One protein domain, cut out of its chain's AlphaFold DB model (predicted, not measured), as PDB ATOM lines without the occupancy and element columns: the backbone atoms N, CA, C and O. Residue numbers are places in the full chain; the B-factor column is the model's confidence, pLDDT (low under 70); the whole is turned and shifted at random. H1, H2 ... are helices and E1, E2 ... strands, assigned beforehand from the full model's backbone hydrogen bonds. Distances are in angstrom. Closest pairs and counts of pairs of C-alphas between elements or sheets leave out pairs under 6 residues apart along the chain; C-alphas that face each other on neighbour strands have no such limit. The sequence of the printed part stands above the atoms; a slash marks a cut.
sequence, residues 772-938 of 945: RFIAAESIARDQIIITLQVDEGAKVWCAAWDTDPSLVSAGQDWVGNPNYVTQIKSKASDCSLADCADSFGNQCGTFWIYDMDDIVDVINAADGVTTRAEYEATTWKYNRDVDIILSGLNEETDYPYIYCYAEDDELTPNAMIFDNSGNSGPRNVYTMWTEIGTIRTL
ATOM      1  N   ARG A 772     169.546 167.548 153.187       88.31
ATOM      2  CA  ARG A 772     169.094 166.183 153.433       88.31
ATOM      3  C   ARG A 772     167.812 165.893 152.662       88.31
ATOM      4  O   ARG A 772     166.835 166.630 152.784       88.31
ATOM      5  N   PHE A 773     167.797 164.780 151.935       90.44
ATOM      6  CA  PHE A 773     166.591 164.249 151.306       90.44
ATOM      7  C   PHE A 773     165.636 163.646 152.345       90.44
ATOM      8  O   PHE A 773     166.062 162.859 153.198       90.44
ATOM      9  N   ILE A 774     164.347 163.986 152.263       91.69
ATOM     10  CA  ILE A 774     163.297 163.403 153.111       91.69
ATOM     11  C   ILE A 774     162.386 162.484 152.295       91.69
ATOM     12  O   ILE A 774     162.220 161.317 152.654       91.69
ATOM     13  N   ALA A 775     161.798 162.997 151.211       92.56
ATOM     14  CA  ALA A 775     160.876 162.248 150.360       92.56
ATOM     15  C   ALA A 775     160.755 162.873 148.963       92.56
ATOM     16  O   ALA A 775     160.977 164.067 148.790       92.56
ATOM     17  N   ALA A 776     160.372 162.075 147.967       91.44
ATOM     18  CA  ALA A 776     159.927 162.563 146.666       91.44
ATOM     19  C   ALA A 776     158.780 161.693 146.152       91.44
ATOM     20  O   ALA A 776     158.839 160.465 146.238       91.44
ATOM     21  N   GLU A 777     157.746 162.322 145.603       91.50
ATOM     22  CA  GLU A 777     156.602 161.625 145.016       91.50
ATOM     23  C   GLU A 777     156.016 162.401 143.832       91.50
ATOM     24  O   GLU A 777     156.161 163.617 143.719       91.50
ATOM     25  N   SER A 778     155.349 161.701 142.911       90.06
ATOM     26  CA  SER A 778     154.568 162.369 141.870       90.06
ATOM     27  C   SER A 778     153.163 162.662 142.383       90.06
ATOM     28  O   SER A 778     152.446 161.750 142.791       90.06
ATOM     29  N   ILE A 779     152.772 163.935 142.342       89.56
ATOM     30  CA  ILE A 779     151.488 164.419 142.880       89.56
ATOM     31  C   ILE A 779     150.460 164.728 141.786       89.56
ATOM     32  O   ILE A 779     149.261 164.792 142.053       89.56
ATOM     33  N   ALA A 780     150.915 164.901 140.545       87.50
ATOM     34  CA  ALA A 780     150.070 165.112 139.378       87.50
ATOM     35  C   ALA A 780     150.747 164.554 138.121       87.50
ATOM     36  O   ALA A 780     151.924 164.192 138.131       87.50
ATOM     37  N   ARG A 781     150.003 164.516 137.013       86.81
ATOM     38  CA  ARG A 781     150.507 164.029 135.718       86.81
ATOM     39  C   ARG A 781     151.719 164.794 135.181       86.81
ATOM     40  O   ARG A 781     152.437 164.286 134.338       86.81
ATOM     41  N   ASP A 782     151.932 166.014 135.649       88.12
ATOM     42  CA  ASP A 782     152.990 166.920 135.217       88.12
ATOM     43  C   ASP A 782     153.781 167.498 136.399       88.12
ATOM     44  O   ASP A 782     154.483 168.497 136.234       88.12
ATOM     45  N   GLN A 783     153.668 166.890 137.591       90.38
ATOM     46  CA  GLN A 783     154.293 167.406 138.812       90.38
ATOM     47  C   GLN A 783     154.955 166.322 139.675       90.38
ATOM     48  O   GLN A 783     154.408 165.230 139.886       90.38
ATOM     49  N   ILE A 784     156.111 166.676 140.240       91.62
ATOM     50  CA  ILE A 784     156.834 165.938 141.284       91.62
ATOM     51  C   ILE A 784     157.024 166.876 142.477       91.62
ATOM     52  O   ILE A 784     157.431 168.019 142.288       91.62
ATOM     53  N   ILE A 785     156.752 166.402 143.691       92.69
ATOM     54  CA  ILE A 785     157.117 167.086 144.936       92.69
ATOM     55  C   ILE A 785     158.360 166.427 145.533       92.69
ATOM     56  O   ILE A 785     158.503 165.203 145.487       92.69
ATOM     57  N   ILE A 786     159.261 167.239 146.072       92.38
ATOM     58  CA  ILE A 786     160.500 166.837 146.730       92.38
ATOM     59  C   ILE A 786     160.542 167.548 148.078       92.38
ATOM     60  O   ILE A 786     160.546 168.772 148.126       92.38
ATOM     61  N   THR A 787     160.605 166.789 149.162       92.62
ATOM     62  CA  THR A 787     160.743 167.308 150.522       92.62
ATOM     63  C   THR A 787     162.202 167.195 150.970       92.62
ATOM     64  O   THR A 787     162.802 166.113 150.908       92.62
ATOM     65  N   LEU A 788     162.776 168.308 151.430       92.00
ATOM     66  CA  LEU A 788     164.191 168.452 151.795       92.00
ATOM     67  C   LEU A 788     164.338 169.158 153.151       92.00
ATOM     68  O   LEU A 788     163.447 169.891 153.562       92.00
ATOM     69  N   GLN A 789     165.473 168.986 153.826       91.50
ATOM     70  CA  GLN A 789     165.882 169.800 154.982       91.50
ATOM     71  C   GLN A 789     167.258 170.410 154.708       91.50
ATOM     72  O   GLN A 789     168.133 169.698 154.222       91.50
ATOM     73  N   VAL A 790     167.456 171.687 155.034       88.12
ATOM     74  CA  VAL A 790     168.768 172.361 154.986       88.12
ATOM     75  C   VAL A 790     169.155 172.774 156.401       88.12
ATOM     76  O   VAL A 790     168.265 173.162 157.156       88.12
ATOM     77  N   ASP A 791     170.413 172.610 156.803       83.44
ATOM     78  CA  ASP A 791     170.852 172.788 158.194       83.44
ATOM     79  C   ASP A 791     171.217 174.222 158.601       83.44
ATOM     80  O   ASP A 791     171.302 174.464 159.804       83.44
ATOM     81  N   GLU A 792     171.321 175.143 157.646       80.44
ATOM     82  CA  GLU A 792     171.597 176.579 157.830       80.44
ATOM     83  C   GLU A 792     170.804 177.448 156.831       80.44
ATOM     84  O   GLU A 792     169.984 176.916 156.058       80.44
ATOM     85  N   GLY A 793     170.982 178.769 156.911       81.94
ATOM     86  CA  GLY A 793     170.445 179.772 155.994       81.94
ATOM     87  C   GLY A 793     170.831 179.467 154.549       81.94
ATOM     88  O   GLY A 793     171.979 179.169 154.231       81.94
ATOM     89  N   ALA A 794     169.845 179.381 153.649       85.88
ATOM     90  CA  ALA A 794     170.150 179.049 152.259       85.88
ATOM     91  C   ALA A 794     169.056 179.389 151.248       85.88
ATOM     92  O   ALA A 794     167.847 179.297 151.496       85.88
ATOM     93  N   LYS A 795     169.486 179.605 150.002       87.44
ATOM     94  CA  LYS A 795     168.626 179.500 148.810       87.44
ATOM     95  C   LYS A 795     168.681 178.111 148.210       87.44
ATOM     96  O   LYS A 795     169.762 177.568 148.026       87.44
ATOM     97  N   VAL A 796     167.525 177.585 147.797       88.69
ATOM     98  CA  VAL A 796     167.408 176.236 147.218       88.69
ATOM     99  C   VAL A 796     166.922 176.256 145.769       88.69
ATOM    100  O   VAL A 796     166.008 176.997 145.400       88.69
ATOM    101  N   TRP A 797     167.507 175.375 144.952       90.75
ATOM    102  CA  TRP A 797     167.093 175.063 143.585       90.75
ATOM    103  C   TRP A 797     166.945 173.561 143.395       90.75
ATOM    104  O   TRP A 797     167.825 172.816 143.810       90.75
ATOM    105  N   CYS A 798     165.900 173.126 142.693       90.75
ATOM    106  CA  CYS A 798     165.767 171.752 142.217       90.75
ATOM    107  C   CYS A 798     165.421 171.724 140.728       90.75
ATOM    108  O   CYS A 798     164.766 172.625 140.208       90.75
ATOM    109  N   ALA A 799     165.851 170.680 140.029       90.00
ATOM    110  CA  ALA A 799     165.542 170.491 138.618       90.00
ATOM    111  C   ALA A 799     165.494 169.001 138.258       90.00
ATOM    112  O   ALA A 799     166.220 168.193 138.839       90.00
ATOM    113  N   ALA A 800     164.642 168.657 137.289       89.75
ATOM    114  CA  ALA A 800     164.440 167.294 136.807       89.75
ATOM    115  C   ALA A 800     164.693 167.176 135.296       89.75
ATOM    116  O   ALA A 800     164.305 168.050 134.511       89.75
ATOM    117  N   TRP A 801     165.307 166.063 134.894       90.06
ATOM    118  CA  TRP A 801     165.549 165.691 133.504       90.06
ATOM    119  C   TRP A 801     165.171 164.225 133.246       90.06
ATOM    120  O   TRP A 801     165.415 163.339 134.069       90.06
ATOM    121  N   ASP A 802     164.576 163.976 132.080       87.50
ATOM    122  CA  ASP A 802     164.254 162.639 131.554       87.50
ATOM    123  C   ASP A 802     165.473 161.957 130.898       87.50
ATOM    124  O   ASP A 802     165.502 160.748 130.661       87.50
ATOM    125  N   THR A 803     166.512 162.741 130.626       86.56
ATOM    126  CA  THR A 803     167.769 162.350 129.991       86.56
ATOM    127  C   THR A 803     168.938 162.969 130.749       86.56
ATOM    128  O   THR A 803     168.785 164.017 131.363       86.56
ATOM    129  N   ASP A 804     170.100 162.312 130.743       85.75
ATOM    130  CA  ASP A 804     171.254 162.742 131.544       85.75
ATOM    131  C   ASP A 804     171.722 164.160 131.139       85.75
ATOM    132  O   ASP A 804     172.185 164.340 130.004       85.75
ATOM    133  N   PRO A 805     171.652 165.163 132.039       85.06
ATOM    134  CA  PRO A 805     172.123 166.524 131.764       85.06
ATOM    135  C   PRO A 805     173.656 166.655 131.683       85.06
ATOM    136  O   PRO A 805     174.172 167.740 131.400       85.06
ATOM    137  N   SER A 806     174.408 165.568 131.902       84.31
ATOM    138  CA  SER A 806     175.875 165.534 131.862       84.31
ATOM    139  C   SER A 806     176.519 166.545 132.822       84.31
ATOM    140  O   SER A 806     177.461 167.252 132.454       84.31
ATOM    141  N   LEU A 807     176.002 166.637 134.056       83.44
ATOM    142  CA  LEU A 807     176.553 167.536 135.076       83.44
ATOM    143  C   LEU A 807     177.983 167.116 135.436       83.44
ATOM    144  O   LEU A 807     178.261 165.953 135.730       83.44
ATOM    145  N   VAL A 808     178.898 168.085 135.438       76.88
ATOM    146  CA  VAL A 808     180.296 167.893 135.832       76.88
ATOM    147  C   VAL A 808     180.739 169.010 136.770       76.88
ATOM    148  O   VAL A 808     180.309 170.157 136.646       76.88
ATOM    149  N   SER A 809     181.649 168.684 137.689       69.38
ATOM    150  CA  SER A 809     182.318 169.667 138.549       69.38
ATOM    151  C   SER A 809     183.302 170.551 137.772       69.38
ATOM    152  O   SER A 809     183.542 171.697 138.145       69.38
ATOM    153  N   ALA A 810     183.844 170.039 136.658       55.38
ATOM    154  CA  ALA A 810     184.882 170.682 135.860       55.38
ATOM    155  C   ALA A 810     184.333 171.245 134.539       55.38
ATOM    156  O   ALA A 810     184.199 170.543 133.538       55.38
ATOM    157  N   GLY A 811     184.051 172.545 134.548       55.53
ATOM    158  CA  GLY A 811     183.655 173.331 133.384       55.53
ATOM    159  C   GLY A 811     183.061 174.643 133.862       55.53
ATOM    160  O   GLY A 811     181.861 174.715 134.087       55.53
ATOM    161  N   GLN A 812     183.892 175.653 134.112       56.59
ATOM    162  CA  GLN A 812     183.375 176.976 134.453       56.59
ATOM    163  C   GLN A 812     182.682 177.582 133.222       56.59
ATOM    164  O   GLN A 812     183.233 177.525 132.121       56.59
ATOM    165  N   ASP A 813     181.499 178.171 133.392       54.84
ATOM    166  CA  ASP A 813     180.953 179.111 132.402       54.84
ATOM    167  C   ASP A 813     181.916 180.316 132.249       54.84
ATOM    168  O   ASP A 813     182.798 180.524 133.084       54.84
ATOM    169  N   TRP A 814     181.759 181.151 131.219       50.56
ATOM    170  CA  TRP A 814     182.552 182.362 130.942       50.56
ATOM    171  C   TRP A 814     182.613 183.360 132.124       50.56
ATOM    172  O   TRP A 814     183.412 184.294 132.091       50.56
ATOM    173  N   VAL A 815     181.799 183.146 133.168       53.94
ATOM    174  CA  VAL A 815     181.718 183.928 134.416       53.94
ATOM    175  C   VAL A 815     182.295 183.194 135.649       53.94
ATOM    176  O   VAL A 815     182.232 183.720 136.752       53.94
ATOM    177  N   GLY A 816     182.880 181.999 135.504       57.25
ATOM    178  CA  GLY A 816     183.564 181.292 136.600       57.25
ATOM    179  C   GLY A 816     182.704 180.334 137.441       57.25
ATOM    180  O   GLY A 816     183.240 179.695 138.344       57.25
ATOM    181  N   ASN A 817     181.410 180.168 137.144       59.16
ATOM    182  CA  ASN A 817     180.535 179.253 137.893       59.16
ATOM    183  C   ASN A 817     180.660 177.801 137.404       59.16
ATOM    184  O   ASN A 817     180.709 177.596 136.187       59.16
ATOM    185  N   PRO A 818     180.666 176.791 138.298       65.25
ATOM    186  CA  PRO A 818     180.672 175.386 137.902       65.25
ATOM    187  C   PRO A 818     179.468 175.041 137.016       65.25
ATOM    188  O   PRO A 818     178.348 175.476 137.288       65.25
ATOM    189  N   ASN A 819     179.684 174.213 135.989       77.62
ATOM    190  CA  ASN A 819     178.665 173.806 135.017       77.62
ATOM    191  C   ASN A 819     177.355 173.335 135.684       77.62
ATOM    192  O   ASN A 819     176.275 173.724 135.238       77.62
ATOM    193  N   TYR A 820     177.442 172.568 136.777       82.69
ATOM    194  CA  TYR A 820     176.261 172.047 137.465       82.69
ATOM    195  C   TYR A 820     175.370 173.142 138.071       82.69
ATOM    196  O   TYR A 820     174.150 173.055 137.947       82.69
ATOM    197  N   VAL A 821     175.954 174.195 138.657       83.38
ATOM    198  CA  VAL A 821     175.204 175.309 139.263       83.38
ATOM    199  C   VAL A 821     174.397 176.030 138.190       83.38
ATOM    200  O   VAL A 821     173.192 176.226 138.334       83.38
ATOM    201  N   THR A 822     175.042 176.373 137.072       82.31
ATOM    202  CA  THR A 822     174.382 177.065 135.959       82.31
ATOM    203  C   THR A 822     173.285 176.205 135.334       82.31
ATOM    204  O   THR A 822     172.191 176.706 135.078       82.31
ATOM    205  N   GLN A 823     173.532 174.906 135.119       84.56
ATOM    206  CA  GLN A 823     172.532 174.006 134.543       84.56
ATOM    207  C   GLN A 823     171.312 173.828 135.459       84.56
ATOM    208  O   GLN A 823     170.188 173.986 134.983       84.56
ATOM    209  N   ILE A 824     171.515 173.588 136.759       87.31
ATOM    210  CA  ILE A 824     170.416 173.435 137.726       87.31
ATOM    211  C   ILE A 824     169.611 174.730 137.842       87.31
ATOM    212  O   ILE A 824     168.393 174.695 137.676       87.31
ATOM    213  N   LYS A 825     170.272 175.880 138.033       87.12
ATOM    214  CA  LYS A 825     169.586 177.178 138.121       87.12
ATOM    215  C   LYS A 825     168.819 177.509 136.842       87.12
ATOM    216  O   LYS A 825     167.662 177.907 136.920       87.12
ATOM    217  N   SER A 826     169.433 177.310 135.672       83.88
ATOM    218  CA  SER A 826     168.784 177.601 134.387       83.88
ATOM    219  C   SER A 826     167.542 176.739 134.162       83.88
ATOM    220  O   SER A 826     166.501 177.274 133.783       83.88
ATOM    221  N   LYS A 827     167.618 175.436 134.466       83.25
ATOM    222  CA  LYS A 827     166.493 174.511 134.317       83.25
ATOM    223  C   LYS A 827     165.385 174.785 135.331       83.25
ATOM    224  O   LYS A 827     164.225 174.741 134.949       83.25
ATOM    225  N   ALA A 828     165.736 175.122 136.573       79.69
ATOM    226  CA  ALA A 828     164.775 175.517 137.604       79.69
ATOM    227  C   ALA A 828     163.997 176.799 137.239       79.69
ATOM    228  O   ALA A 828     162.887 176.999 137.722       79.69
ATOM    229  N   SER A 829     164.575 177.653 136.383       71.81
ATOM    230  CA  SER A 829     163.978 178.910 135.905       71.81
ATOM    231  C   SER A 829     163.295 178.829 134.525       71.81
ATOM    232  O   SER A 829     162.819 179.848 134.021       71.81
ATOM    233  N   ASP A 830     163.267 177.660 133.876       69.69
ATOM    234  CA  ASP A 830     162.708 177.495 132.527       69.69
ATOM    235  C   ASP A 830     161.184 177.263 132.558       69.69
ATOM    236  O   ASP A 830     160.701 176.127 132.595       69.69
ATOM    237  N   CYS A 831     160.423 178.359 132.446       52.69
ATOM    238  CA  CYS A 831     158.952 178.379 132.430       52.69
ATOM    239  C   CYS A 831     158.287 177.602 131.278       52.69
ATOM    240  O   CYS A 831     157.060 177.604 131.162       52.69
ATOM    241  N   SER A 832     159.055 176.995 130.367       51.00
ATOM    242  CA  SER A 832     158.491 176.269 129.229       51.00
ATOM    243  C   SER A 832     158.329 174.766 129.463       51.00
ATOM    244  O   SER A 832     157.496 174.160 128.787       51.00
ATOM    245  N   LEU A 833     159.080 174.165 130.397       53.16
ATOM    246  CA  LEU A 833     159.156 172.702 130.543       53.16
ATOM    247  C   LEU A 833     159.444 172.187 131.968       53.16
ATOM    248  O   LEU A 833     159.394 170.974 132.147       53.16
ATOM    249  N   ALA A 834     159.751 173.041 132.956       56.59
ATOM    250  CA  ALA A 834     159.498 172.724 134.362       56.59
ATOM    251  C   ALA A 834     159.588 173.947 135.292       56.59
ATOM    252  O   ALA A 834     160.680 174.459 135.512       56.59
ATOM    253  N   ASP A 835     158.474 174.387 135.885       76.81
ATOM    254  CA  ASP A 835     158.495 175.438 136.917       76.81
ATOM    255  C   ASP A 835     158.880 174.818 138.275       76.81
ATOM    256  O   ASP A 835     158.117 174.012 138.817       76.81
ATOM    257  N   CYS A 836     160.050 175.181 138.818       86.00
ATOM    258  CA  CYS A 836     160.449 174.860 140.194       86.00
ATOM    259  C   CYS A 836     159.918 175.935 141.147       86.00
ATOM    260  O   CYS A 836     160.315 177.103 141.059       86.00
ATOM    261  N   ALA A 837     159.053 175.545 142.077       87.81
ATOM    262  CA  ALA A 837     158.534 176.429 143.114       87.81
ATOM    263  C   ALA A 837     158.417 175.706 144.459       87.81
ATOM    264  O   ALA A 837     158.354 174.482 144.498       87.81
ATOM    265  N   ASP A 838     158.367 176.444 145.561       88.44
ATOM    266  CA  ASP A 838     157.973 175.872 146.849       88.44
ATOM    267  C   ASP A 838     156.461 175.556 146.892       88.44
ATOM    268  O   ASP A 838     155.692 175.921 145.994       88.44
ATOM    269  N   SER A 839     155.998 174.904 147.960       87.38
ATOM    270  CA  SER A 839     154.567 174.619 148.164       87.38
ATOM    271  C   SER A 839     153.679 175.863 148.346       87.38
ATOM    272  O   SER A 839     152.450 175.751 148.304       87.38
ATOM    273  N   PHE A 840     154.272 177.053 148.488       86.44
ATOM    274  CA  PHE A 840     153.580 178.342 148.544       86.44
ATOM    275  C   PHE A 840     153.556 179.077 147.188       86.44
ATOM    276  O   PHE A 840     152.908 180.120 147.073       86.44
ATOM    277  N   GLY A 841     154.195 178.524 146.152       82.88
ATOM    278  CA  GLY A 841     154.262 179.084 144.802       82.88
ATOM    279  C   GLY A 841     155.400 180.086 144.569       82.88
ATOM    280  O   GLY A 841     155.416 180.741 143.525       82.88
ATOM    281  N   ASN A 842     156.346 180.223 145.501       86.50
ATOM    282  CA  ASN A 842     157.551 181.035 145.327       86.50
ATOM    283  C   ASN A 842     158.565 180.284 144.460       86.50
ATOM    284  O   ASN A 842     158.847 179.114 144.704       86.50
ATOM    285  N   GLN A 843     159.154 180.947 143.465       86.50
ATOM    286  CA  GLN A 843     160.104 180.300 142.557       86.50
ATOM    287  C   GLN A 843     161.399 179.907 143.276       86.50
ATOM    288  O   GLN A 843     161.930 180.669 144.091       86.50
ATOM    289  N   CYS A 844     161.950 178.749 142.927       85.81
ATOM    290  CA  CYS A 844     163.237 178.299 143.450       85.81
ATOM    291  C   CYS A 844     164.346 179.344 143.214       85.81
ATOM    292  O   CYS A 844     164.442 179.946 142.142       85.81
ATOM    293  N   GLY A 845     165.165 179.596 144.236       81.94
ATOM    294  CA  GLY A 845     166.169 180.669 144.258       81.94
ATOM    295  C   GLY A 845     165.654 182.082 144.542       81.94
ATOM    296  O   GLY A 845     166.467 183.007 144.615       81.94
ATOM    297  N   THR A 846     164.337 182.270 144.687       82.81
ATOM    298  CA  THR A 846     163.726 183.565 145.056       82.81
ATOM    299  C   THR A 846     163.215 183.613 146.493       82.81
ATOM    300  O   THR A 846     162.977 184.704 147.005       82.81
ATOM    301  N   PHE A 847     163.085 182.459 147.148       83.75
ATOM    302  CA  PHE A 847     162.787 182.347 148.571       83.75
ATOM    303  C   PHE A 847     164.016 181.855 149.340       83.75
ATOM    304  O   PHE A 847     164.918 181.248 148.758       83.75
ATOM    305  N   TRP A 848     164.005 182.110 150.644       84.69
ATOM    306  CA  TRP A 848     165.053 181.731 151.583       84.69
ATOM    307  C   TRP A 848     164.538 180.676 152.557       84.69
ATOM    308  O   TRP A 848     163.365 180.699 152.951       84.69
ATOM    309  N   ILE A 849     165.413 179.742 152.913       87.38
ATOM    310  CA  ILE A 849     165.314 178.975 154.147       87.38
ATOM    311  C   ILE A 849     166.053 179.804 155.179       87.38
ATOM    312  O   ILE A 849     167.237 180.037 155.000       87.38
ATOM    313  N   TYR A 850     165.340 180.255 156.205       83.69
ATOM    314  CA  TYR A 850     165.911 181.173 157.178       83.69
ATOM    315  C   TYR A 850     166.506 180.424 158.370       83.69
ATOM    316  O   TYR A 850     165.913 179.444 158.856       83.69
ATOM    317  N   ASP A 851     167.589 180.940 158.920       77.44
ATOM    318  CA  ASP A 851     168.132 180.547 160.208       77.44
ATOM    319  C   ASP A 851     168.195 181.718 161.199       77.44
ATOM    320  O   ASP A 851     167.482 182.717 161.090       77.44
ATOM    321  N   MET A 852     168.882 181.512 162.321       71.88
ATOM    322  CA  MET A 852     168.794 182.466 163.422       71.88
ATOM    323  C   MET A 852     169.688 183.688 163.250       71.88
ATOM    324  O   MET A 852     169.438 184.683 163.944       71.88
ATOM    325  N   ASP A 853     170.707 183.639 162.402       66.62
ATOM    326  CA  ASP A 853     171.618 184.755 162.195       66.62
ATOM    327  C   ASP A 853     171.224 185.705 161.071       66.62
ATOM    328  O   ASP A 853     171.635 186.867 161.145       66.62
ATOM    329  N   ASP A 854     170.258 185.323 160.233       70.12
ATOM    330  CA  ASP A 854     169.482 186.244 159.389       70.12
ATOM    331  C   ASP A 854     168.944 187.458 160.168       70.12
ATOM    332  O   ASP A 854     168.846 188.574 159.673       70.12
ATOM    333  N   ILE A 855     168.628 187.294 161.459       67.00
ATOM    334  CA  ILE A 855     168.132 188.385 162.315       67.00
ATOM    335  C   ILE A 855     169.144 189.539 162.437       67.00
ATOM    336  O   ILE A 855     168.747 190.663 162.752       67.00
ATOM    337  N   VAL A 856     170.445 189.295 162.268       61.78
ATOM    338  CA  VAL A 856     171.494 190.282 162.578       61.78
ATOM    339  C   VAL A 856     172.570 190.294 161.498       61.78
ATOM    340  O   VAL A 856     173.770 190.235 161.782       61.78
ATOM    341  N   ASP A 857     172.126 190.419 160.256       58.53
ATOM    342  CA  ASP A 857     173.014 190.433 159.112       58.53
ATOM    343  C   ASP A 857     173.700 191.809 158.959       58.53
ATOM    344  O   ASP A 857     173.066 192.854 158.759       58.53
ATOM    345  N   VAL A 858     175.020 191.862 159.179       52.09
ATOM    346  CA  VAL A 858     175.734 193.141 159.386       52.09
ATOM    347  C   VAL A 858     176.186 193.776 158.073       52.09
ATOM    348  O   VAL A 858     176.450 194.980 158.041       52.09
ATOM    349  N   ILE A 859     176.302 193.015 156.979       52.34
ATOM    350  CA  ILE A 859     176.801 193.525 155.696       52.34
ATOM    351  C   ILE A 859     176.183 192.712 154.540       52.34
ATOM    352  O   ILE A 859     176.729 191.684 154.164       52.34
ATOM    353  N   ASN A 860     175.131 193.273 153.920       52.78
ATOM    354  CA  ASN A 860     174.393 192.816 152.719       52.78
ATOM    355  C   ASN A 860     173.149 191.929 152.937       52.78
ATOM    356  O   ASN A 860     173.048 190.870 152.336       52.78
ATOM    357  N   ALA A 861     172.141 192.482 153.623       54.09
ATOM    358  CA  ALA A 861     170.772 191.961 153.707       54.09
ATOM    359  C   ALA A 861     170.168 191.591 152.333       54.09
ATOM    360  O   ALA A 861     169.584 192.436 151.639       54.09
ATOM    361  N   ALA A 862     170.311 190.330 151.930       60.16
ATOM    362  CA  ALA A 862     169.726 189.794 150.701       60.16
ATOM    363  C   ALA A 862     168.405 189.036 150.956       60.16
ATOM    364  O   ALA A 862     167.687 188.722 149.998       60.16
ATOM    365  N   ASP A 863     168.076 188.784 152.222       66.69
ATOM    366  CA  ASP A 863     166.944 187.997 152.716       66.69
ATOM    367  C   ASP A 863     165.837 188.863 153.362       66.69
ATOM    368  O   ASP A 863     164.648 188.575 153.214       66.69
ATOM    369  N   GLY A 864     166.207 190.009 153.946       70.31
ATOM    370  CA  GLY A 864     165.290 191.033 154.447       70.31
ATOM    371  C   GLY A 864     164.755 190.791 155.860       70.31
ATOM    372  O   GLY A 864     163.853 191.525 156.279       70.31
ATOM    373  N   VAL A 865     165.289 189.815 156.598       73.50
ATOM    374  CA  VAL A 865     165.009 189.625 158.025       73.50
ATOM    375  C   VAL A 865     166.031 190.431 158.828       73.50
ATOM    376  O   VAL A 865     167.206 190.462 158.518       73.50
ATOM    377  N   THR A 866     165.584 191.191 159.829       71.75
ATOM    378  CA  THR A 866     166.486 191.985 160.697       71.75
ATOM    379  C   THR A 866     166.057 191.966 162.163       71.75
ATOM    380  O   THR A 866     166.627 192.625 163.037       71.75
ATOM    381  N   THR A 867     164.981 191.241 162.457       75.50
ATOM    382  CA  THR A 867     164.410 191.128 163.790       75.50
ATOM    383  C   THR A 867     163.889 189.720 164.019       75.50
ATOM    384  O   THR A 867     163.425 189.033 163.111       75.50
ATOM    385  N   ARG A 868     163.871 189.302 165.285       75.50
ATOM    386  CA  ARG A 868     163.301 188.008 165.665       75.50
ATOM    387  C   ARG A 868     161.822 187.868 165.306       75.50
ATOM    388  O   ARG A 868     161.375 186.766 165.018       75.50
ATOM    389  N   ALA A 869     161.069 188.965 165.319       80.44
ATOM    390  CA  ALA A 869     159.664 188.951 164.922       80.44
ATOM    391  C   ALA A 869     159.498 188.694 163.415       80.44
ATOM    392  O   ALA A 869     158.580 187.976 163.024       80.44
ATOM    393  N   GLU A 870     160.391 189.246 162.587       81.56
ATOM    394  CA  GLU A 870     160.439 188.974 161.147       81.56
ATOM    395  C   GLU A 870     160.830 187.518 160.885       81.56
ATOM    396  O   GLU A 870     160.090 186.835 160.185       81.56
ATOM    397  N   TYR A 871     161.879 187.006 161.543       82.25
ATOM    398  CA  TYR A 871     162.280 185.594 161.461       82.25
ATOM    399  C   TYR A 871     161.161 184.637 161.891       82.25
ATOM    400  O   TYR A 871     160.867 183.635 161.247       82.25
ATOM    401  N   GLU A 872     160.479 184.924 163.000       81.25
ATOM    402  CA  GLU A 872     159.391 184.062 163.457       81.25
ATOM    403  C   GLU A 872     158.223 184.033 162.458       81.25
ATOM    404  O   GLU A 872     157.563 182.993 162.353       81.25
ATOM    405  N   ALA A 873     158.029 185.111 161.691       83.31
ATOM    406  CA  ALA A 873     157.020 185.233 160.643       83.31
ATOM    407  C   ALA A 873     157.416 184.601 159.293       83.31
ATOM    408  O   ALA A 873     156.547 184.487 158.424       83.31
ATOM    409  N   THR A 874     158.670 184.177 159.100       83.50
ATOM    410  CA  THR A 874     159.092 183.506 157.863       83.50
ATOM    411  C   THR A 874     158.502 182.102 157.740       83.50
ATOM    412  O   THR A 874     158.148 181.444 158.728       83.50
ATOM    413  N   THR A 875     158.355 181.651 156.493       82.25
ATOM    414  CA  THR A 875     157.717 180.379 156.142       82.25
ATOM    415  C   THR A 875     158.664 179.194 156.290       82.25
ATOM    416  O   THR A 875     158.338 178.241 156.996       82.25
ATOM    417  N   TRP A 876     159.832 179.254 155.651       86.88
ATOM    418  CA  TRP A 876     160.820 178.177 155.663       86.88
ATOM    419  C   TRP A 876     161.909 178.451 156.685       86.88
ATOM    420  O   TRP A 876     162.415 179.560 156.771       86.88
ATOM    421  N   LYS A 877     162.260 177.444 157.481       86.44
ATOM    422  CA  LYS A 877     163.293 177.553 158.514       86.44
ATOM    423  C   LYS A 877     164.252 176.386 158.385       86.44
ATOM    424  O   LYS A 877     163.812 175.293 158.017       86.44
ATOM    425  N   TYR A 878     165.515 176.599 158.717       85.56
ATOM    426  CA  TYR A 878     166.516 175.539 158.739       85.56
ATOM    427  C   TYR A 878     166.040 174.337 159.581       85.56
ATOM    428  O   TYR A 878     165.240 174.457 160.521       85.56
ATOM    429  N   ASN A 879     166.496 173.142 159.216       84.69
ATOM    430  CA  ASN A 879     166.112 171.847 159.777       84.69
ATOM    431  C   ASN A 879     164.591 171.578 159.803       84.69
ATOM    432  O   ASN A 879     164.107 170.758 160.593       84.69
ATOM    433  N   ARG A 880     163.812 172.256 158.951       88.00
ATOM    434  CA  ARG A 880     162.398 171.951 158.693       88.00
ATOM    435  C   ARG A 880     162.225 171.397 157.291       88.00
ATOM    436  O   ARG A 880     162.997 171.714 156.396       88.00
ATOM    437  N   ASP A 881     161.203 170.564 157.139       90.44
ATOM    438  CA  ASP A 881     160.807 170.006 155.851       90.44
ATOM    439  C   ASP A 881     160.376 171.146 154.924       90.44
ATOM    440  O   ASP A 881     159.460 171.899 155.257       90.44
ATOM    441  N   VAL A 882     161.058 171.273 153.789       89.50
ATOM    442  CA  VAL A 882     160.786 172.227 152.716       89.50
ATOM    443  C   VAL A 882     160.316 171.452 151.500       89.50
ATOM    444  O   VAL A 882     161.044 170.608 150.977       89.50
ATOM    445  N   ASP A 883     159.103 171.755 151.051       91.50
ATOM    446  CA  ASP A 883     158.486 171.108 149.900       91.50
ATOM    447  C   ASP A 883     158.755 171.906 148.625       91.50
ATOM    448  O   ASP A 883     158.319 173.052 148.488       91.50
ATOM    449  N   ILE A 884     159.430 171.268 147.674       91.31
ATOM    450  CA  ILE A 884     159.749 171.791 146.349       91.31
ATOM    451  C   ILE A 884     158.932 171.044 145.301       91.31
ATOM    452  O   ILE A 884     159.042 169.830 145.155       91.31
ATOM    453  N   ILE A 885     158.125 171.770 144.541       90.88
ATOM    454  CA  ILE A 885     157.294 171.252 143.462       90.88
ATOM    455  C   ILE A 885     157.969 171.565 142.126       90.88
ATOM    456  O   ILE A 885     158.147 172.723 141.751       90.88
ATOM    457  N   LEU A 886     158.297 170.513 141.383       90.38
ATOM    458  CA  LEU A 886     158.712 170.576 139.987       90.38
ATOM    459  C   LEU A 886     157.482 170.340 139.112       90.38
ATOM    460  O   LEU A 886     156.957 169.230 139.081       90.38
ATOM    461  N   SER A 887     157.003 171.383 138.437       86.00
ATOM    462  CA  SER A 887     155.836 171.325 137.540       86.00
ATOM    463  C   SER A 887     156.243 171.225 136.072       86.00
ATOM    464  O   SER A 887     157.428 171.169 135.793       86.00
ATOM    465  N   GLY A 888     155.296 171.215 135.124       84.19
ATOM    466  CA  GLY A 888     155.575 171.296 133.678       84.19
ATOM    467  C   GLY A 888     156.174 170.033 133.048       84.19
ATOM    468  O   GLY A 888     156.606 170.069 131.897       84.19
ATOM    469  N   LEU A 889     156.185 168.925 133.787       88.00
ATOM    470  CA  LEU A 889     156.785 167.666 133.371       88.00
ATOM    471  C   LEU A 889     155.884 166.908 132.383       88.00
ATOM    472  O   LEU A 889     154.659 166.976 132.435       88.00
ATOM    473  N   ASN A 890     156.491 166.136 131.486       88.06
ATOM    474  CA  ASN A 890     155.769 165.206 130.620       88.06
ATOM    475  C   ASN A 890     155.074 164.100 131.432       88.06
ATOM    476  O   ASN A 890     155.671 163.530 132.345       88.06
ATOM    477  N   GLU A 891     153.843 163.774 131.044       87.06
ATOM    478  CA  GLU A 891     153.017 162.697 131.601       87.06
ATOM    479  C   GLU A 891     153.624 161.306 131.361       87.06
ATOM    480  O   GLU A 891     154.301 161.080 130.354       87.06
ATOM    481  N   GLU A 892     153.408 160.385 132.308       85.75
ATOM    482  CA  GLU A 892     153.913 159.003 132.299       85.75
ATOM    483  C   GLU A 892     155.428 158.840 132.051       85.75
ATOM    484  O   GLU A 892     155.888 157.754 131.670       85.75
ATOM    485  N   THR A 893     156.216 159.888 132.285       88.62
ATOM    486  CA  THR A 893     157.648 159.931 131.971       88.62
ATOM    487  C   THR A 893     158.474 159.685 133.227       88.62
ATOM    488  O   THR A 893     158.197 160.252 134.284       88.62
ATOM    489  N   ASP A 894     159.483 158.821 133.113       89.31
ATOM    490  CA  ASP A 894     160.470 158.597 134.168       89.31
ATOM    491  C   ASP A 894     161.480 159.753 134.178       89.31
ATOM    492  O   ASP A 894     162.107 160.041 133.157       89.31
ATOM    493  N   TYR A 895     161.680 160.375 135.340       90.62
ATOM    494  CA  TYR A 895     162.717 161.378 135.592       90.62
ATOM    495  C   TYR A 895     163.804 160.771 136.483       90.62
ATOM    496  O   TYR A 895     163.718 160.860 137.709       90.62
ATOM    497  N   PRO A 896     164.811 160.096 135.898       88.31
ATOM    498  CA  PRO A 896     165.903 159.485 136.650       88.31
ATOM    499  C   PRO A 896     166.944 160.492 137.142       88.31
ATOM    500  O   PRO A 896     167.795 160.112 137.938       88.31
ATOM    501  N   TYR A 897     166.908 161.742 136.674       90.69
ATOM    502  CA  TYR A 897     167.899 162.771 136.982       90.69
ATOM    503  C   TYR A 897     167.230 163.959 137.666       90.69
ATOM    504  O   TYR A 897     166.825 164.909 137.002       90.69
ATOM    505  N   ILE A 898     167.090 163.894 138.989       91.38
ATOM    506  CA  ILE A 898     166.568 164.986 139.817       91.38
ATOM    507  C   ILE A 898     167.691 165.483 140.729       91.38
ATOM    508  O   ILE A 898     168.221 164.715 141.526       91.38
ATOM    509  N   TYR A 899     168.060 166.755 140.604       90.31
ATOM    510  CA  TYR A 899     169.139 167.370 141.378       90.31
ATOM    511  C   TYR A 899     168.605 168.549 142.180       90.31
ATOM    512  O   TYR A 899     167.870 169.368 141.631       90.31
ATOM    513  N   CYS A 900     169.034 168.660 143.437       90.75
ATOM    514  CA  CYS A 900     168.784 169.817 144.289       90.75
ATOM    515  C   CYS A 900     170.099 170.417 144.803       90.75
ATOM    516  O   CYS A 900     171.092 169.707 144.978       90.75
ATOM    517  N   TYR A 901     170.111 171.732 144.986       88.44
ATOM    518  CA  TYR A 901     171.294 172.558 145.213       88.44
ATOM    519  C   TYR A 901     170.969 173.696 146.186       88.44
ATOM    520  O   TYR A 901     169.898 174.291 146.060       88.44
ATOM    521  N   ALA A 902     171.890 174.006 147.105       88.75
ATOM    522  CA  ALA A 902     171.793 175.134 148.031       88.75
ATOM    523  C   ALA A 902     173.032 176.049 148.011       88.75
ATOM    524  O   ALA A 902     174.154 175.573 147.801       88.75
ATOM    525  N   GLU A 903     172.802 177.346 148.236       85.62
ATOM    526  CA  GLU A 903     173.821 178.384 148.468       85.62
ATOM    527  C   GLU A 903     173.559 179.097 149.788       85.62
ATOM    528  O   GLU A 903     172.419 179.506 150.018       85.62
ATOM    529  N   ASP A 904     174.638 179.251 150.549       79.44
ATOM    530  CA  ASP A 904     174.773 179.997 151.805       79.44
ATOM    531  C   ASP A 904     174.540 181.502 151.597       79.44
ATOM    532  O   ASP A 904     174.815 182.024 150.500       79.44
ATOM    533  N   ASP A 905     174.041 182.207 152.613       69.69
ATOM    534  CA  ASP A 905     173.740 183.645 152.552       69.69
ATOM    535  C   ASP A 905     174.945 184.557 152.834       69.69
ATOM    536  O   ASP A 905     174.895 185.739 152.473       69.69
ATOM    537  N   GLU A 906     176.041 184.068 153.423       67.75
ATOM    538  CA  GLU A 906     177.115 184.926 153.936       67.75
ATOM    539  C   GLU A 906     178.150 185.394 152.889       67.75
ATOM    540  O   GLU A 906     178.224 184.948 151.742       67.75
ATOM    541  N   LEU A 907     178.986 186.363 153.315       57.94
ATOM    542  CA  LEU A 907     179.913 187.242 152.561       57.94
ATOM    543  C   LEU A 907     180.792 186.597 151.469       57.94
ATOM    544  O   LEU A 907     181.356 187.315 150.633       57.94
ATOM    545  N   THR A 908     180.902 185.274 151.434       59.12
ATOM    546  CA  THR A 908     181.372 184.509 150.279       59.12
ATOM    547  C   THR A 908     180.418 183.338 150.081       59.12
ATOM    548  O   THR A 908     180.470 182.456 150.930       59.12
ATOM    549  N   PRO A 909     179.610 183.287 148.996       59.38
ATOM    550  CA  PRO A 909     178.642 182.215 148.790       59.38
ATOM    551  C   PRO A 909     179.354 180.866 148.825       59.38
ATOM    552  O   PRO A 909     180.017 180.469 147.857       59.38
ATOM    553  N   ASN A 910     179.267 180.188 149.961       69.25
ATOM    554  CA  ASN A 910     179.671 178.810 150.072       69.25
ATOM    555  C   ASN A 910     178.507 177.987 149.528       69.25
ATOM    556  O   ASN A 910     177.339 178.230 149.796       69.25
ATOM    557  N   ALA A 911     178.809 177.055 148.640       76.81
ATOM    558  CA  ALA A 911     177.782 176.324 147.918       76.81
ATOM    559  C   ALA A 911     177.958 174.832 148.127       76.81
ATOM    560  O   ALA A 911     179.087 174.341 148.266       76.81
ATOM    561  N   MET A 912     176.851 174.094 148.045       84.25
ATOM    562  CA  MET A 912     176.925 172.645 147.915       84.25
ATOM    563  C   MET A 912     177.812 172.271 146.721       84.25
ATOM    564  O   MET A 912     177.680 172.805 145.612       84.25
ATOM    565  N   ILE A 913     178.710 171.316 146.936       83.44
ATOM    566  CA  ILE A 913     179.660 170.863 145.919       83.44
ATOM    567  C   ILE A 913     179.039 169.754 145.059       83.44
ATOM    568  O   ILE A 913     178.201 168.989 145.527       83.44
ATOM    569  N   PHE A 914     179.448 169.623 143.797       81.50
ATOM    570  CA  PHE A 914     179.144 168.435 142.989       81.50
ATOM    571  C   PHE A 914     180.386 167.551 142.915       81.50
ATOM    572  O   PHE A 914     181.396 167.950 142.336       81.50
ATOM    573  N   ASP A 915     180.321 166.346 143.473       80.69
ATOM    574  CA  ASP A 915     181.415 165.375 143.415       80.69
ATOM    575  C   ASP A 915     180.885 163.971 143.086       80.69
ATOM    576  O   ASP A 915     180.265 163.307 143.914       80.69
ATOM    577  N   ASN A 916     181.153 163.496 141.866       76.62
ATOM    578  CA  ASN A 916     180.790 162.149 141.415       76.62
ATOM    579  C   ASN A 916     181.891 161.098 141.682       76.62
ATOM    580  O   ASN A 916     181.754 159.948 141.261       76.62
ATOM    581  N   SER A 917     182.983 161.479 142.362       70.94
ATOM    582  CA  SER A 917     184.190 160.662 142.552       70.94
ATOM    583  C   SER A 917     184.285 159.941 143.905       70.94
ATOM    584  O   SER A 917     185.232 159.181 144.118       70.94
ATOM    585  N   GLY A 918     183.282 160.087 144.781       60.34
ATOM    586  CA  GLY A 918     183.111 159.232 145.964       60.34
ATOM    587  C   GLY A 918     183.017 159.928 147.324       60.34
ATOM    588  O   GLY A 918     182.872 159.222 148.320       60.34
ATOM    589  N   ASN A 919     183.044 161.265 147.414       59.59
ATOM    590  CA  ASN A 919     182.660 161.955 148.653       59.59
ATOM    591  C   ASN A 919     181.132 161.946 148.805       59.59
ATOM    592  O   ASN A 919     180.441 162.864 148.370       59.59
ATOM    593  N   SER A 920     180.592 160.885 149.400       63.81
ATOM    594  CA  SER A 920     179.183 160.823 149.790       63.81
ATOM    595  C   SER A 920     178.950 161.651 151.052       63.81
ATOM    596  O   SER A 920     179.604 161.413 152.070       63.81
ATOM    597  N   GLY A 921     178.016 162.593 151.005       74.69
ATOM    598  CA  GLY A 921     177.629 163.384 152.168       74.69
ATOM    599  C   GLY A 921     176.556 164.418 151.833       74.69
ATOM    600  O   GLY A 921     176.363 164.737 150.659       74.69
ATOM    601  N   PRO A 922     175.885 164.980 152.850       76.00
ATOM    602  CA  PRO A 922     174.765 165.906 152.667       76.00
ATOM    603  C   PRO A 922     175.179 167.262 152.063       76.00
ATOM    604  O   PRO A 922     174.333 168.032 151.634       76.00
ATOM    605  N   ARG A 923     176.487 167.540 151.943       80.56
ATOM    606  CA  ARG A 923     177.044 168.711 151.231       80.56
ATOM    607  C   ARG A 923     177.205 168.505 149.717       80.56
ATOM    608  O   ARG A 923     177.691 169.402 149.031       80.56
ATOM    609  N   ASN A 924     176.869 167.320 149.192       83.81
ATOM    610  CA  ASN A 924     177.137 166.941 147.805       83.81
ATOM    611  C   ASN A 924     175.854 166.777 146.968       83.81
ATOM    612  O   ASN A 924     175.068 165.852 147.182       83.81
ATOM    613  N   VAL A 925     175.709 167.602 145.926       85.50
ATOM    614  CA  VAL A 925     174.586 167.588 144.965       85.50
ATOM    615  C   VAL A 925     174.421 166.224 144.279       85.50
ATOM    616  O   VAL A 925     173.303 165.781 144.019       85.50
ATOM    617  N   TYR A 926     175.523 165.521 144.002       84.31
ATOM    618  CA  TYR A 926     175.479 164.191 143.385       84.31
ATOM    619  C   TYR A 926     174.892 163.136 144.332       84.31
ATOM    620  O   TYR A 926     174.163 162.250 143.890       84.31
ATOM    621  N   THR A 927     175.169 163.252 145.637       84.56
ATOM    622  CA  THR A 927     174.606 162.348 146.653       84.56
ATOM    623  C   THR A 927     173.092 162.543 146.748       84.56
ATOM    624  O   THR A 927     172.349 161.565 146.711       84.56
ATOM    625  N   MET A 928     172.633 163.797 146.740       84.31
ATOM    626  CA  MET A 928     171.208 164.145 146.747       84.31
ATOM    627  C   MET A 928     170.440 163.486 145.593       84.31
ATOM    628  O   MET A 928     169.401 162.867 145.797       84.31
ATOM    629  N   TRP A 929     170.993 163.537 144.381       86.00
ATOM    630  CA  TRP A 929     170.408 162.856 143.226       86.00
ATOM    631  C   TRP A 929     170.289 161.343 143.417       86.00
ATOM    632  O   TRP A 929     169.237 160.763 143.140       86.00
ATOM    633  N   THR A 930     171.350 160.698 143.909       82.00
ATOM    634  CA  THR A 930     171.312 159.251 144.157       82.00
ATOM    635  C   THR A 930     170.290 158.859 145.223       82.00
ATOM    636  O   THR A 930     169.748 157.757 145.146       82.00
ATOM    637  N   GLU A 931     170.013 159.740 146.188       86.81
ATOM    638  CA  GLU A 931     169.011 159.519 147.236       86.81
ATOM    639  C   GLU A 931     167.575 159.729 146.737       86.81
ATOM    640  O   GLU A 931     166.706 158.926 147.075       86.81
ATOM    641  N   ILE A 932     167.326 160.745 145.898       88.81
ATOM    642  CA  ILE A 932     166.002 161.001 145.301       88.81
ATOM    643  C   ILE A 932     165.596 159.860 144.350       88.81
ATOM    644  O   ILE A 932     164.461 159.383 144.389       88.81
ATOM    645  N   GLY A 933     166.526 159.402 143.507       87.75
ATOM    646  CA  GLY A 933     166.284 158.330 142.541       87.75
ATOM    647  C   GLY A 933     165.335 158.711 141.397       87.75
ATOM    648  O   GLY A 933     165.151 159.881 141.066       87.75
ATOM    649  N   THR A 934     164.757 157.696 140.745       90.06
ATOM    650  CA  THR A 934     163.853 157.872 139.596       90.06
ATOM    651  C   THR A 934     162.406 158.009 140.047       90.06
ATOM    652  O   THR A 934     161.875 157.098 140.683       90.06
ATOM    653  N   ILE A 935     161.738 159.081 139.621       90.62
ATOM    654  CA  ILE A 935     160.306 159.302 139.862       90.62
ATOM    655  C   ILE A 935     159.560 159.344 138.526       90.62
ATOM    656  O   ILE A 935     159.995 160.010 137.590       90.62
ATOM    657  N   ARG A 936     158.425 158.640 138.439       89.31
ATOM    658  CA  ARG A 936     157.546 158.639 137.263       89.31
ATOM    659  C   ARG A 936     156.333 159.531 137.498       89.31
ATOM    660  O   ARG A 936     155.697 159.403 138.543       89.31
ATOM    661  N   THR A 937     155.989 160.380 136.533       87.75
ATOM    662  CA  THR A 937     154.756 161.182 136.591       87.75
ATOM    663  C   THR A 937     153.493 160.328 136.401       87.75
ATOM    664  O   THR A 937     153.523 159.301 135.720       87.75
ATOM    665  N   LEU A 938     152.378 160.723 137.031       85.81
ATOM    666  CA  LEU A 938     151.107 159.973 137.007       85.81
ATOM    667  C   LEU A 938     150.399 160.004 135.629       85.81
ATOM    668  O   LEU A 938     150.604 160.927 134.853       85.81
TER     669      LEU A 938
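What this domain is: This is residues 772 to 938 of the 945 residues of the protein "Hypothetical protein" of Symbiodinium pilosum (UniProt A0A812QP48). Little regular structure surrounds a small sandwich: sheet E1 E2 E5 E4 is face to face with the pair E3 E6, H1 and H3 pack on that pair, and H2 lies far out among loops. The 167 printed residues hold E1 E2 E3 H1 E4 H2 E5 E6 H3, mixed in class with 63 in named elements; both sheets are antiparallel. It is compact, radius of gyration of the C-alphas 15.8 A, spanning 46 by 35 by 29 A.

Where its parts are: Find C-alpha 772 at (169.094, 166.183, 153.433); E1 runs to 780, 23.7 A. Then come E2, 783 to 790, 22.3 A; E3, 795 to 801; H1, 819 to 828, 14.2 A; E4, 836 to 838; H2, 868 to 873; E5, 882 to 886; E6, 897 to 903; and H3, 925 to 932, ending at (166.002, 161.001, 145.301).

How they stand to each other: Within hydrogen-bond range are N 777 and O 785, 3.0 A, in hairpin E1 and E2; N 786 and O 884, 2.8 A; N 885 and O 837, 2.7 A; and N 797 and O 901, 2.8 A. H1 touches E3, closest C-alphas Ala 828 and Ala 799, 5.2 A; H3 touches E6, Trp 929 and Tyr 899, 5.0 A. Every O i to N i+4 pair is within range in H1, H2 and H3.

The domain as a whole: The printed part has no cut. Links E3 to H1, E4 to H2 and E6 to H3 are long. pLDDT is under 70 in 34 residues, among them 809 to 818.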